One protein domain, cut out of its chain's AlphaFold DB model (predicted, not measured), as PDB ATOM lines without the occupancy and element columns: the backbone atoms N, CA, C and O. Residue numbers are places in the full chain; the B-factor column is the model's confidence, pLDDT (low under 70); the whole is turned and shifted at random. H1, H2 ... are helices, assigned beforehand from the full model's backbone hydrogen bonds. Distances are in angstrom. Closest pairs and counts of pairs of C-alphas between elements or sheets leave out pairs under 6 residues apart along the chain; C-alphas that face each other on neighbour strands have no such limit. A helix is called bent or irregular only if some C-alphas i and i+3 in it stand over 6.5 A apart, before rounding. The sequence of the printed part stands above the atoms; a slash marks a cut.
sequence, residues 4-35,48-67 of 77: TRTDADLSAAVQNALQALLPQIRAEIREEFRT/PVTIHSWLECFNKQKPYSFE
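Overview. This is residues 4 to 35 and 48 to 67 of the 77 residues of an uncharacterized protein of Tanacetum cinerariifolium (UniProt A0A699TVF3). One long, gently bent helix, H1, makes the length of the model, and its first arm, residues 4 to 20, sticks out free. Beside its second arm, H1b, the shorter helix H2 lies crosswise at a distance, and the chain then turns back through the small H3 toward H1b, a loose arrangement with few contacts. The printed part has 52 residues, with three named helices in the order H1, H2, H3 and no named strand; the class is all helix. It is only just extended, close to loose, with a radius of gyration of the C-alphas of 15.1 A, and spans 47 by 20 by 18 A.

Along the chain. H1, residues 4 to 35, was assigned as one helix by its hydrogen bonds but is bent, with C-alphas 20 and 23 standing 6.7 A apart. Its arm H1a, residues 4 to 20, begins at C-alpha 4 (-30.591, -7.393, 121.855) and is 24.2 A long. H1b, residues 23 to 35, is 18.2 A long and ends at C-alpha 35 (4.713, -0.272, 93.636). H2, residues 51 to 61, measures 15.2 A, and H3, residues 64 to 67, measures 5.8 A, ending at C-alpha 67 (-16.002, -0.999, 94.201).

Arrangement. H1a and H1b stand at a shallow tilt of 31 degrees. H1b and H2 are near each other, with 6 pairs of C-alphas within 10 A. H1b and H3 are close but not clearly touching; their closest C-alphas, those of Glu 28 and Ser 65, are 8.0 A apart. H2 and H3 meet only through their tight link of 2 residues. H1a is apart from H2 and H3. In H1a, H1b and H2 every O i to N i+4 pair is within hydrogen-bond range; H3 is too short for such a pair.

Size, cuts and confidence. The C-alphas of Arg 5 and Pro 48 are the two farthest apart, at 47.3 A. Residues 36 to 47 are not printed, and C-alphas 35 and 48 are 14.3 A apart across this cut. The mean pLDDT of the printed part is 75.5; residues 4 to 5, 33 to 35, 48 to 51 and 61 to 67 are under 70.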
ATOM      1  N   THR A   4     -31.907  -6.759 121.671       61.38
ATOM      2  CA  THR A   4     -30.591  -7.393 121.855       61.38
ATOM      3  C   THR A   4     -30.266  -8.425 120.776       61.38
ATOM      4  O   THR A   4     -29.106  -8.594 120.428       61.38
ATOM      5  N   ARG A   5     -31.280  -9.116 120.233       67.19
ATOM      6  CA  ARG A   5     -31.067 -10.143 119.201       67.19
ATOM      7  C   ARG A   5     -30.751  -9.519 117.841       67.19
ATOM      8  O   ARG A   5     -29.786  -9.912 117.212       67.19
ATOM      9  N   THR A   6     -31.479  -8.469 117.467       74.31
ATOM     10  CA  THR A   6     -31.244  -7.722 116.222       74.31
ATOM     11  C   THR A   6     -29.914  -6.967 116.225       74.31
ATOM     12  O   THR A   6     -29.252  -6.905 115.196       74.31
ATOM     13  N   ASP A   7     -29.500  -6.413 117.368       79.75
ATOM     14  CA  ASP A   7     -28.188  -5.768 117.507       79.75
ATOM     15  C   ASP A   7     -27.037  -6.783 117.408       79.75
ATOM     16  O   ASP A   7     -26.046  -6.532 116.725       79.75
ATOM     17  N   ALA A   8     -27.206  -7.973 117.999       84.31
ATOM     18  CA  ALA A   8     -26.241  -9.063 117.877       84.31
ATOM     19  C   ALA A   8     -26.118  -9.575 116.432       84.31
ATOM     20  O   ALA A   8     -25.002  -9.773 115.954       84.31
ATOM     21  N   ASP A   9     -27.238  -9.729 115.722       86.69
ATOM     22  CA  ASP A   9     -27.248 -10.152 114.316       86.69
ATOM     23  C   ASP A   9     -26.600  -9.089 113.407       86.69
ATOM     24  O   ASP A   9     -25.803  -9.416 112.525       86.69
ATOM     25  N   LEU A  10     -26.863  -7.798 113.661       88.44
ATOM     26  CA  LEU A  10     -26.204  -6.694 112.957       88.44
ATOM     27  C   LEU A  10     -24.699  -6.664 113.241       88.44
ATOM     28  O   LEU A  10     -23.898  -6.521 112.317       88.44
ATOM     29  N   SER A  11     -24.306  -6.819 114.505       89.38
ATOM     30  CA  SER A  11     -22.901  -6.877 114.904       89.38
ATOM     31  C   SER A  11     -22.190  -8.044 114.216       89.38
ATOM     32  O   SER A  11     -21.122  -7.852 113.639       89.38
ATOM     33  N   ALA A  12     -22.811  -9.226 114.167       88.75
ATOM     34  CA  ALA A  12     -22.272 -10.389 113.469       88.75
ATOM     35  C   ALA A  12     -22.114 -10.144 111.959       88.75
ATOM     36  O   ALA A  12     -21.073 -10.476 111.393       88.75
ATOM     37  N   ALA A  13     -23.094  -9.510 111.311       88.06
ATOM     38  CA  ALA A  13     -23.019  -9.167 109.891       88.06
ATOM     39  C   ALA A  13     -21.886  -8.170 109.589       88.06
ATOM     40  O   ALA A  13     -21.113  -8.378 108.651       88.06
ATOM     41  N   VAL A  14     -21.733  -7.124 110.411       87.75
ATOM     42  CA  VAL A  14     -20.642  -6.142 110.277       87.75
ATOM     43  C   VAL A  14     -19.285  -6.802 110.505       87.75
ATOM     44  O   VAL A  14     -18.355  -6.573 109.735       87.75
ATOM     45  N   GLN A  15     -19.175  -7.656 111.523       90.00
ATOM     46  CA  GLN A  15     -17.945  -8.386 111.815       90.00
ATOM     47  C   GLN A  15     -17.572  -9.335 110.669       90.00
ATOM     48  O   GLN A  15     -16.419  -9.336 110.251       90.00
ATOM     49  N   ASN A  16     -18.529 -10.075 110.104       84.69
ATOM     50  CA  ASN A  16     -18.290 -10.959 108.957       84.69
ATOM     51  C   ASN A  16     -17.872 -10.183 107.700       84.69
ATOM     52  O   ASN A  16     -16.907 -10.564 107.035       84.69
ATOM     53  N   ALA A  17     -18.536  -9.062 107.405       85.56
ATOM     54  CA  ALA A  17     -18.158  -8.194 106.292       85.56
ATOM     55  C   ALA A  17     -16.744  -7.621 106.482       85.56
ATOM     56  O   ALA A  17     -15.925  -7.655 105.563       85.56
ATOM     57  N   LEU A  18     -16.414  -7.154 107.690       88.31
ATOM     58  CA  LEU A  18     -15.082  -6.638 107.997       88.31
ATOM     59  C   LEU A  18     -14.018  -7.737 107.886       88.31
ATOM     60  O   LEU A  18     -12.974  -7.519 107.272       88.31
ATOM     61  N   GLN A  19     -14.294  -8.934 108.405       87.12
ATOM     62  CA  GLN A  19     -13.408 -10.095 108.310       87.12
ATOM     63  C   GLN A  19     -13.109 -10.467 106.847       87.12
ATOM     64  O   GLN A  19     -11.972 -10.813 106.527       87.12
ATOM     65  N   ALA A  20     -14.097 -10.354 105.952       84.69
ATOM     66  CA  ALA A  20     -13.945 -10.614 104.520       84.69
ATOM     67  C   ALA A  20     -13.164  -9.514 103.770       84.69
ATOM     68  O   ALA A  20     -12.480  -9.789 102.779       84.69
ATOM     69  N   LEU A  21     -13.241  -8.266 104.241       84.44
ATOM     70  CA  LEU A  21     -12.584  -7.116 103.612       84.44
ATOM     71  C   LEU A  21     -11.150  -6.896 104.111       84.44
ATOM     72  O   LEU A  21     -10.307  -6.425 103.348       84.44
ATOM     73  N   LEU A  22     -10.828  -7.277 105.351       86.12
ATOM     74  CA  LEU A  22      -9.494  -7.107 105.941       86.12
ATOM     75  C   LEU A  22      -8.348  -7.704 105.094       86.12
ATOM     76  O   LEU A  22      -7.339  -7.015 104.911       86.12
ATOM     77  N   PRO A  23      -8.452  -8.930 104.535       85.38
ATOM     78  CA  PRO A  23      -7.417  -9.478 103.660       85.38
ATOM     79  C   PRO A  23      -7.220  -8.660 102.380       85.38
ATOM     80  O   PRO A  23      -6.080  -8.478 101.953       85.38
ATOM     81  N   GLN A  24      -8.306  -8.141 101.798       81.25
ATOM     82  CA  GLN A  24      -8.274  -7.329 100.578       81.25
ATOM     83  C   GLN A  24      -7.625  -5.969 100.849       81.25
ATOM     84  O   GLN A  24      -6.699  -5.588 100.141       81.25
ATOM     85  N   ILE A  25      -8.015  -5.305 101.944       81.12
ATOM     86  CA  ILE A  25      -7.390  -4.060 102.417       81.12
ATOM     87  C   ILE A  25      -5.886  -4.271 102.631       81.12
ATOM     88  O   ILE A  25      -5.066  -3.475 102.179       81.12
ATOM     89  N   ARG A  26      -5.500  -5.367 103.297       83.75
ATOM     90  CA  ARG A  26      -4.092  -5.675 103.572       83.75
ATOM     91  C   ARG A  26      -3.294  -5.944 102.295       83.75
ATOM     92  O   ARG A  26      -2.128  -5.557 102.231       83.75
ATOM     93  N   ALA A  27      -3.883  -6.632 101.319       80.88
ATOM     94  CA  ALA A  27      -3.247  -6.892 100.033       80.88
ATOM     95  C   ALA A  27      -3.068  -5.599  99.228       80.88
ATOM     96  O   ALA A  27      -1.965  -5.345  98.755       80.88
ATOM     97  N   GLU A  28      -4.098  -4.754  99.164       78.31
ATOM     98  CA  GLU A  28      -4.069  -3.471  98.454       78.31
ATOM     99  C   GLU A  28      -3.000  -2.533  99.032       78.31
ATOM    100  O   GLU A  28      -2.127  -2.070  98.304       78.31
ATOM    101  N   ILE A  29      -2.968  -2.351 100.361       76.62
ATOM    102  CA  ILE A  29      -1.932  -1.542 101.026       76.62
ATOM    103  C   ILE A  29      -0.537  -2.110 100.731       76.62
ATOM    104  O   ILE A  29       0.402  -1.365 100.462       76.62
ATOM    105  N   ARG A  30      -0.373  -3.439 100.772       77.19
ATOM    106  CA  ARG A  30       0.922  -4.079 100.509       77.19
ATOM    107  C   ARG A  30       1.393  -3.851  99.073       77.19
ATOM    108  O   ARG A  30       2.582  -3.621  98.875       77.19
ATOM    109  N   GLU A  31       0.502  -3.944  98.097       75.19
ATOM    110  CA  GLU A  31       0.838  -3.735  96.688       75.19
ATOM    111  C   GLU A  31       1.080  -2.252  96.373       75.19
ATOM    112  O   GLU A  31       2.033  -1.933  95.663       75.19
ATOM    113  N   GLU A  32       0.335  -1.332  96.991       70.62
ATOM    114  CA  GLU A  32       0.592   0.108  96.879       70.62
ATOM    115  C   GLU A  32       1.962   0.483  97.467       70.62
ATOM    116  O   GLU A  32       2.739   1.198  96.837       70.62
ATOM    117  N   PHE A  33       2.329  -0.060  98.634       68.12
ATOM    118  CA  PHE A  33       3.668   0.135  99.203       68.12
ATOM    119  C   PHE A  33       4.770  -0.490  98.338       68.12
ATOM    120  O   PHE A  33       5.852   0.075  98.240       68.12
ATOM    121  N   ARG A  34       4.511  -1.636  97.695       67.94
ATOM    122  CA  ARG A  34       5.482  -2.305  96.810       67.94
ATOM    123  C   ARG A  34       5.703  -1.575  95.490       67.94
ATOM    124  O   ARG A  34       6.821  -1.574  94.982       67.94
ATOM    125  N   THR A  35       4.654  -0.988  94.922       61.38
ATOM    126  CA  THR A  35       4.713  -0.272  93.636       61.38
ATOM    127  C   THR A  35       5.169   1.174  93.805       61.38
ATOM    128  O   THR A  35       5.967   1.652  93.000       61.38
ATOM    129  N   PRO A  48      11.061   8.459 103.370       55.22
ATOM    130  CA  PRO A  48      10.133   7.676 104.154       55.22
ATOM    131  C   PRO A  48       8.764   8.251 103.841       55.22
ATOM    132  O   PRO A  48       8.471   9.390 104.207       55.22
ATOM    133  N   VAL A  49       7.974   7.499 103.077       59.75
ATOM    134  CA  VAL A  49       6.587   7.827 102.795       59.75
ATOM    135  C   VAL A  49       5.936   7.872 104.168       59.75
ATOM    136  O   VAL A  49       5.652   6.855 104.795       59.75
ATOM    137  N   THR A  50       5.833   9.080 104.710       69.94
ATOM    138  CA  THR A  50       5.169   9.311 105.980       69.94
ATOM    139  C   THR A  50       3.704   8.971 105.765       69.94
ATOM    140  O   THR A  50       3.161   9.205 104.684       69.94
ATOM    141  N   ILE A  51       3.055   8.419 106.793       69.50
ATOM    142  CA  ILE A  51       1.645   7.994 106.742       69.50
ATOM    143  C   ILE A  51       0.760   9.092 106.130       69.50
ATOM    144  O   ILE A  51      -0.146   8.791 105.365       69.50
ATOM    145  N   HIS A  52       1.076  10.363 106.396       71.06
ATOM    146  CA  HIS A  52       0.408  11.524 105.810       71.06
ATOM    147  C   HIS A  52       0.500  11.591 104.273       71.06
ATOM    148  O   HIS A  52      -0.514  11.781 103.609       71.06
ATOM    149  N   SER A  53       1.694  11.423 103.696       73.31
ATOM    150  CA  SER A  53       1.885  11.465 102.239       73.31
ATOM    151  C   SER A  53       1.235  10.263 101.549       73.31
ATOM    152  O   SER A  53       0.695  10.404 100.457       73.31
ATOM    153  N   TRP A  54       1.233   9.100 102.211       74.75
ATOM    154  CA  TRP A  54       0.499   7.921 101.748       74.75
ATOM    155  C   TRP A  54      -1.015   8.154 101.747       74.75
ATOM    156  O   TRP A  54      -1.670   7.925 100.736       74.75
ATOM    157  N   LEU A  55      -1.570   8.680 102.847       75.56
ATOM    158  CA  LEU A  55      -3.008   8.941 102.970       75.56
ATOM    159  C   LEU A  55      -3.501   9.934 101.906       75.56
ATOM    160  O   LEU A  55      -4.604   9.789 101.381       75.56
ATOM    161  N   GLU A  56      -2.678  10.935 101.576       76.56
ATOM    162  CA  GLU A  56      -2.971  11.894 100.510       76.56
ATOM    163  C   GLU A  56      -3.029  11.213  99.130       76.56
ATOM    164  O   GLU A  56      -3.959  11.465  98.359       76.56
ATOM    165  N   CYS A  57      -2.085  10.315  98.827       70.38
ATOM    166  CA  CYS A  57      -2.072   9.529  97.590       70.38
ATOM    167  C   CYS A  57      -3.235   8.530  97.518       70.38
ATOM    168  O   CYS A  57      -3.913   8.469  96.493       70.38
ATOM    169  N   PHE A  58      -3.520   7.806  98.599       71.12
ATOM    170  CA  PHE A  58      -4.637   6.864  98.700       71.12
ATOM    171  C   PHE A  58      -5.989   7.550  98.440       71.12
ATOM    172  O   PHE A  58      -6.811   7.070  97.661       71.12
ATOM    173  N   ASN A  59      -6.205   8.727  99.038       71.31
ATOM    174  CA  ASN A  59      -7.446   9.485  98.872       71.31
ATOM    175  C   ASN A  59      -7.590  10.052  97.445       71.31
ATOM    176  O   ASN A  59      -8.665   9.985  96.849       71.31
ATOM    177  N   LYS A  60      -6.490  10.539  96.849       73.06
ATOM    178  CA  LYS A  60      -6.474  11.007  95.451       73.06
ATOM    179  C   LYS A  60      -6.717   9.884  94.444       73.06
ATOM    180  O   LYS A  60      -7.365  10.125  93.430       73.06
ATOM    181  N   GLN A  61      -6.208   8.682  94.712       67.12
ATOM    182  CA  GLN A  61      -6.305   7.558  93.783       67.12
ATOM    183  C   GLN A  61      -7.662   6.855  93.803       67.12
ATOM    184  O   GLN A  61      -7.899   6.089  92.877       67.12
ATOM    185  N   LYS A  62      -8.540   7.139  94.787       65.50
ATOM    186  CA  LYS A  62      -9.852   6.490  94.989       65.50
ATOM    187  C   LYS A  62      -9.770   4.992  94.673       65.50
ATOM    188  O   LYS A  62     -10.058   4.619  93.539       65.50
ATOM    189  N   PRO A  63      -9.380   4.139  95.631       63.09
ATOM    190  CA  PRO A  63      -9.031   2.752  95.344       63.09
ATOM    191  C   PRO A  63     -10.188   2.034  94.635       63.09
ATOM    192  O   PRO A  63     -11.170   1.617  95.252       63.09
ATOM    193  N   TYR A  64     -10.050   1.914  93.315       58.62
ATOM    194  CA  TYR A  64     -11.043   1.344  92.404       58.62
ATOM    195  C   TYR A  64     -11.371  -0.109  92.786       58.62
ATOM    196  O   TYR A  64     -12.470  -0.608  92.558       58.62
ATOM    197  N   SER A  65     -10.430  -0.770  93.462       60.97
ATOM    198  CA  SER A  65     -10.525  -2.136  93.962       60.97
ATOM    199  C   SER A  65     -11.645  -2.370  94.983       60.97
ATOM    200  O   SER A  65     -12.171  -3.480  95.038       60.97
ATOM    201  N   PHE A  66     -12.069  -1.357  95.756       60.03
ATOM    202  CA  PHE A  66     -13.154  -1.536  96.738       60.03
ATOM    203  C   PHE A  66     -14.548  -1.566  96.112       60.03
ATOM    204  O   PHE A  66     -15.457  -2.157  96.687       60.03
ATOM    205  N   GLU A  67     -14.722  -0.992  94.922       61.88
ATOM    206  CA  GLU A  67     -16.002  -0.999  94.201       61.88
ATOM    207  C   GLU A  67     -16.374  -2.409  93.701       61.88
ATOM    208  O   GLU A  67     -17.539  -2.730  93.463       61.88
TER     209      GLU A  67